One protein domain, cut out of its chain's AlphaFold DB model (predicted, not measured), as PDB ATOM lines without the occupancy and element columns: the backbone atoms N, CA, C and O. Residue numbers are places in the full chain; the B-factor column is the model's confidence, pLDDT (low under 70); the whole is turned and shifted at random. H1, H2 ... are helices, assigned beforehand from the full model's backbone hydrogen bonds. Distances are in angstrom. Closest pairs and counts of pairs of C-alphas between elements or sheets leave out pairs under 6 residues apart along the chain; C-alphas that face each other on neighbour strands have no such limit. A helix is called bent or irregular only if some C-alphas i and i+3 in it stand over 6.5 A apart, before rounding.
ATOM      1  N   ILE A  83     151.802 162.393 184.362       85.75
ATOM      2  CA  ILE A  83     151.726 163.804 183.942       85.75
ATOM      3  C   ILE A  83     150.674 164.611 184.734       85.75
ATOM      4  O   ILE A  83     151.017 165.701 185.191       85.75
ATOM      5  N   PRO A  84     149.441 164.115 184.973       84.75
ATOM      6  CA  PRO A  84     148.443 164.871 185.732       84.75
ATOM      7  C   PRO A  84     148.869 165.159 187.179       84.75
ATOM      8  O   PRO A  84     148.684 166.274 187.662       84.75
ATOM      9  N   GLY A  85     149.491 164.189 187.857       85.56
ATOM     10  CA  GLY A  85     150.018 164.389 189.209       85.56
ATOM     11  C   GLY A  85     151.189 165.354 189.257       85.56
ATOM     12  O   GLY A  85     151.257 166.184 190.159       85.56
ATOM     13  N   ALA A  86     152.083 165.286 188.267       89.50
ATOM     14  CA  ALA A  86     153.199 166.218 188.160       89.50
ATOM     15  C   ALA A  86     152.709 167.661 187.970       89.50
ATOM     16  O   ALA A  86     153.207 168.565 188.637       89.50
ATOM     17  N   LEU A  87     151.696 167.876 187.124       90.81
ATOM     18  CA  LEU A  87     151.080 169.190 186.930       90.81
ATOM     19  C   LEU A  87     150.402 169.707 188.201       90.81
ATOM     20  O   LEU A  87     150.568 170.879 188.536       90.81
ATOM     21  N   LEU A  88     149.687 168.847 188.937       90.75
ATOM     22  CA  LEU A  88     149.090 169.246 190.211       90.75
ATOM     23  C   LEU A  88     150.166 169.631 191.234       90.75
ATOM     24  O   LEU A  88     150.058 170.680 191.866       90.75
ATOM     25  N   ALA A  89     151.210 168.814 191.381       92.06
ATOM     26  CA  ALA A  89     152.308 169.097 192.300       92.06
ATOM     27  C   ALA A  89     153.004 170.419 191.947       92.06
ATOM     28  O   ALA A  89     153.239 171.246 192.827       92.06
ATOM     29  N   LEU A  90     153.263 170.656 190.657       93.50
ATOM     30  CA  LEU A  90     153.842 171.908 190.175       93.50
ATOM     31  C   LEU A  90     152.935 173.106 190.494       93.50
ATOM     32  O   LEU A  90     153.421 174.135 190.954       93.50
ATOM     33  N   GLY A  91     151.622 172.959 190.302       94.62
ATOM     34  CA  GLY A  91     150.633 173.984 190.630       94.62
ATOM     35  C   GLY A  91     150.594 174.321 192.122       94.62
ATOM     36  O   GLY A  91     150.552 175.495 192.477       94.62
ATOM     37  N   ILE A  92     150.678 173.317 193.000       93.69
ATOM     38  CA  ILE A  92     150.733 173.527 194.455       93.69
ATOM     39  C   ILE A  92     152.010 174.284 194.834       93.69
ATOM     40  O   ILE A  92     151.937 175.287 195.539       93.69
ATOM     41  N   VAL A  93     153.173 173.848 194.342       93.44
ATOM     42  CA  VAL A  93     154.457 174.509 194.633       93.44
ATOM     43  C   VAL A  93     154.464 175.947 194.115       93.44
ATOM     44  O   VAL A  93     154.859 176.856 194.844       93.44
ATOM     45  N   ALA A  94     153.979 176.175 192.893       92.94
ATOM     46  CA  ALA A  94     153.858 177.512 192.321       92.94
ATOM     47  C   ALA A  94     152.894 178.393 193.131       92.94
ATOM     48  O   ALA A  94     153.210 179.549 193.395       92.94
ATOM     49  N   GLY A  95     151.757 177.848 193.572       92.81
ATOM     50  CA  GLY A  95     150.792 178.555 194.412       92.81
ATOM     51  C   GLY A  95     151.371 178.952 195.771       92.81
ATOM     52  O   GLY A  95     151.210 180.096 196.188       92.81
ATOM     53  N   VAL A  96     152.104 178.048 196.427       91.19
ATOM     54  CA  VAL A  96     152.796 178.346 197.692       91.19
ATOM     55  C   VAL A  96     153.864 179.415 197.477       91.19
ATOM     56  O   VAL A  96     153.860 180.412 198.188       91.19
ATOM     57  N   ALA A  97     154.726 179.267 196.468       88.19
ATOM     58  CA  ALA A  97     155.764 180.253 196.170       88.19
ATOM     59  C   ALA A  97     155.173 181.636 195.853       88.19
ATOM     60  O   ALA A  97     155.658 182.650 196.358       88.19
ATOM     61  N   PHE A  98     154.096 181.678 195.067       89.75
ATOM     62  CA  PHE A  98     153.379 182.908 194.755       89.75
ATOM     63  C   PHE A  98     152.779 183.543 196.015       89.75
ATOM     64  O   PHE A  98     152.948 184.742 196.233       89.75
ATOM     65  N   ALA A  99     152.127 182.757 196.874       84.44
ATOM     66  CA  ALA A  99     151.578 183.252 198.132       84.44
ATOM     67  C   ALA A  99     152.680 183.812 199.047       84.44
ATOM     68  O   ALA A  99     152.545 184.921 199.557       84.44
ATOM     69  N   THR A 100     153.797 183.096 199.202       83.19
ATOM     70  CA  THR A 100     154.922 183.531 200.041       83.19
ATOM     71  C   THR A 100     155.555 184.830 199.540       83.19
ATOM     72  O   THR A 100     155.858 185.701 200.347       83.19
ATOM     73  N   GLN A 101     155.722 185.011 198.226       80.06
ATOM     74  CA  GLN A 101     156.300 186.246 197.674       80.06
ATOM     75  C   GLN A 101     155.359 187.452 197.791       80.06
ATOM     76  O   GLN A 101     155.819 188.579 197.954       80.06
ATOM     77  N   ASN A 102     154.043 187.232 197.745       76.00
ATOM     78  CA  ASN A 102     153.053 188.307 197.838       76.00
ATOM     79  C   ASN A 102     152.623 188.632 199.280       76.00
ATOM     80  O   ASN A 102     151.882 189.594 199.486       76.00
ATOM     81  N   LEU A 103     153.100 187.884 200.282       65.31
ATOM     82  CA  LEU A 103     152.752 188.093 201.694       65.31
ATOM     83  C   LEU A 103     153.149 189.493 202.200       65.31
ATOM     84  O   LEU A 103     152.397 190.099 202.959       65.31
ATOM     85  N   GLY A 104     154.269 190.049 201.720       65.12
ATOM     86  CA  GLY A 104     154.701 191.409 202.072       65.12
ATOM     87  C   GLY A 104     153.729 192.499 201.598       65.12
ATOM     88  O   GLY A 104     153.458 193.444 202.328       65.12
ATOM     89  N   SER A 105     153.117 192.324 200.419       66.25
ATOM     90  CA  SER A 105     152.067 193.230 199.921       66.25
ATOM     91  C   SER A 105     150.727 193.013 200.636       66.25
ATOM     92  O   SER A 105     149.886 193.914 200.678       66.25
ATOM     93  N   PHE A 106     150.515 191.824 201.209       69.81
ATOM     94  CA  PHE A 106     149.307 191.507 201.961       69.81
ATOM     95  C   PHE A 106     149.272 192.221 203.314       69.81
ATOM     96  O   PHE A 106     148.216 192.717 203.685       69.81
ATOM     97  N   GLU A 107     150.398 192.330 204.027       69.69
ATOM     98  CA  GLU A 107     150.470 193.094 205.284       69.69
ATOM     99  C   GLU A 107     150.128 194.569 205.083       69.69
ATOM    100  O   GLU A 107     149.344 195.129 205.843       69.69
ATOM    101  N   GLU A 108     150.681 195.188 204.042       70.12
ATOM    102  CA  GLU A 108     150.468 196.603 203.740       70.12
ATOM    103  C   GLU A 108     148.995 196.883 203.414       70.12
ATOM    104  O   GLU A 108     148.367 197.740 204.035       70.12
ATOM    105  N   LYS A 109     148.397 196.059 202.541       73.19
ATOM    106  CA  LYS A 109     146.969 196.141 202.211       73.19
ATOM    107  C   LYS A 109     146.084 195.826 203.411       73.19
ATOM    108  O   LYS A 109     145.114 196.530 203.654       73.19
ATOM    109  N   ASN A 110     146.390 194.784 204.178       74.00
ATOM    110  CA  ASN A 110     145.590 194.388 205.335       74.00
ATOM    111  C   ASN A 110     145.627 195.447 206.447       74.00
ATOM    112  O   ASN A 110     144.601 195.708 207.066       74.00
ATOM    113  N   ASN A 111     146.772 196.093 206.672       74.75
ATOM    114  CA  ASN A 111     146.889 197.190 207.631       74.75
ATOM    115  C   ASN A 111     146.136 198.443 207.161       74.75
ATOM    116  O   ASN A 111     145.509 199.105 207.989       74.75
ATOM    117  N   GLU A 112     146.124 198.727 205.853       72.50
ATOM    118  CA  GLU A 112     145.287 199.773 205.250       72.50
ATOM    119  C   GLU A 112     143.787 199.468 205.429       72.50
ATOM    120  O   GLU A 112     143.041 200.312 205.925       72.50
ATOM    121  N   PHE A 113     143.347 198.237 205.135       72.31
ATOM    122  CA  PHE A 113     141.960 197.796 205.347       72.31
ATOM    123  C   PHE A 113     141.541 197.813 206.824       72.31
ATOM    124  O   PHE A 113     140.405 198.163 207.138       72.31
ATOM    125  N   ALA A 114     142.441 197.444 207.736       77.06
ATOM    126  CA  ALA A 114     142.181 197.404 209.173       77.06
ATOM    127  C   ALA A 114     142.360 198.767 209.868       77.06
ATOM    128  O   ALA A 114     142.151 198.856 211.078       77.06
ATOM    129  N   ASN A 115     142.750 199.815 209.130       77.50
ATOM    130  CA  ASN A 115     143.093 201.137 209.665       77.50
ATOM    131  C   ASN A 115     144.107 201.051 210.826       77.50
ATOM    132  O   ASN A 115     144.002 201.728 211.852       77.50
ATOM    133  N   PHE A 116     145.064 200.135 210.696       76.69
ATOM    134  CA  PHE A 116     146.021 199.830 211.747       76.69
ATOM    135  C   PHE A 116     147.102 200.915 211.805       76.69
ATOM    136  O   PHE A 116     147.842 201.119 210.849       76.69
ATOM    137  N   GLN A 117     147.212 201.603 212.944       76.25
ATOM    138  CA  GLN A 117     148.146 202.728 213.127       76.25
ATOM    139  C   GLN A 117     149.501 202.331 213.746       76.25
ATOM    140  O   GLN A 117     150.327 203.192 214.049       76.25
ATOM    141  N   GLY A 118     149.731 201.036 213.982       76.81
ATOM    142  CA  GLY A 118     150.983 200.518 214.537       76.81
ATOM    143  C   GLY A 118     152.031 200.195 213.467       76.81
ATOM    144  O   GLY A 118     151.764 200.227 212.270       76.81
ATOM    145  N   LYS A 119     153.246 199.839 213.903       79.44
ATOM    146  CA  LYS A 119     154.297 199.361 212.989       79.44
ATOM    147  C   LYS A 119     153.966 197.944 212.484       79.44
ATOM    148  O   LYS A 119     153.494 197.139 213.292       79.44
ATOM    149  N   PRO A 120     154.200 197.630 211.196       77.12
ATOM    150  CA  PRO A 120     153.876 196.326 210.613       77.12
ATOM    151  C   PRO A 120     154.754 195.208 211.195       77.12
ATOM    152  O   PRO A 120     155.806 195.472 211.776       77.12
ATOM    153  N   LEU A 121     154.342 193.946 211.052       78.19
ATOM    154  CA  LEU A 121     155.055 192.804 211.641       78.19
ATOM    155  C   LEU A 121     156.473 192.666 211.064       78.19
ATOM    156  O   LEU A 121     157.423 192.413 211.807       78.19
ATOM    157  N   THR A 122     156.620 192.926 209.764       78.94
ATOM    158  CA  THR A 122     157.906 193.050 209.057       78.94
ATOM    159  C   THR A 122     158.914 193.960 209.769       78.94
ATOM    160  O   THR A 122     160.075 193.576 209.914       78.94
ATOM    161  N   TYR A 123     158.479 195.101 210.318       79.81
ATOM    162  CA  TYR A 123     159.349 196.002 211.086       79.81
ATOM    163  C   TYR A 123     159.965 195.317 212.317       79.81
ATOM    164  O   TYR A 123     161.151 195.490 212.611       79.81
ATOM    165  N   TYR A 124     159.174 194.534 213.053       79.88
ATOM    166  CA  TYR A 124     159.661 193.838 214.243       79.88
ATOM    167  C   TYR A 124     160.577 192.671 213.877       79.88
ATOM    168  O   TYR A 124     161.596 192.478 214.535       79.88
ATOM    169  N   ILE A 125     160.266 191.942 212.803       83.00
ATOM    170  CA  ILE A 125     161.118 190.853 212.310       83.00
ATOM    171  C   ILE A 125     162.512 191.390 211.961       83.00
ATOM    172  O   ILE A 125     163.500 190.829 212.417       83.00
ATOM    173  N   GLU A 126     162.621 192.507 211.239       81.69
ATOM    174  CA  GLU A 126     163.926 193.106 210.919       81.69
ATOM    175  C   GLU A 126     164.664 193.645 212.152       81.69
ATOM    176  O   GLU A 126     165.882 193.515 212.254       81.69
ATOM    177  N   THR A 127     163.933 194.240 213.097       84.00
ATOM    178  CA  THR A 127     164.524 194.832 214.306       84.00
ATOM    179  C   THR A 127     165.115 193.769 215.238       84.00
ATOM    180  O   THR A 127     166.145 194.024 215.854       84.00
ATOM    181  N   PHE A 128     164.488 192.593 215.336       82.62
ATOM    182  CA  PHE A 128     164.918 191.505 216.228       82.62
ATOM    183  C   PHE A 128     165.742 190.408 215.536       82.62
ATOM    184  O   PHE A 128     166.239 189.512 216.212       82.62
ATOM    185  N   SER A 129     165.882 190.457 214.208       80.00
ATOM    186  CA  SER A 129     166.746 189.547 213.436       80.00
ATOM    187  C   SER A 129     168.181 190.088 213.260       80.00
ATOM    188  O   SER A 129     169.007 189.461 212.597       80.00
ATOM    189  N   LYS A 130     168.486 191.254 213.847       56.81
ATOM    190  CA  LYS A 130     169.847 191.779 214.057       56.81
ATOM    191  C   LYS A 130     170.359 191.406 215.440       56.81
ATOM    192  O   LYS A 130     171.577 191.141 215.532       56.81
TER     193      LYS A 130
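This is residues 83 to 130 of the 130 residues of the protein "Hypothetical protein" of Micromonas pusilla (UniProt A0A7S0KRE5). A long bent helix, H1, makes an open hook: its straight arm H1a sticks out as a shaft, its shorter arm H1b turns off at the bend, and a loop folds back to the short helix H2. The printed part has 48 residues with two named helices, H1 then H2, and no named strand; the class is all helix. It is extended, with a radius of gyration of the C-alphas of 15.8 A, and flat, spanning 48 by 30 by 9 A.

H1, residues 83 to 113, was assigned as one helix by its hydrogen bonds but is bent: C-alphas 101 and 104 are 7.0 A apart. H1a, residues 83 to 101, is 26.7 A long from C-alpha 83 at (151.726, 163.804, 183.942). H1b is residues 104 to 113, 14.6 A. H2, residues 121 to 128, ends at C-alpha 128 (164.918, 191.505, 216.228).

H1a and H1b stand at a steep tilt of 60 degrees. H1b and H2 are close but not clearly touching; their closest C-alphas, of Glu 107 and Leu 121, are 7.8 A apart. H1a and H2 are apart. Every O i to N i+4 pair is within hydrogen-bond range in H1a and H2, and 5 of 6 in H1b.

The farthest C-alphas, of Ile 83 and Gln 117, are 48.8 A apart. The printed part has no cut, and its one link is short. Residues 103 to 107 and 130 have pLDDT under 70.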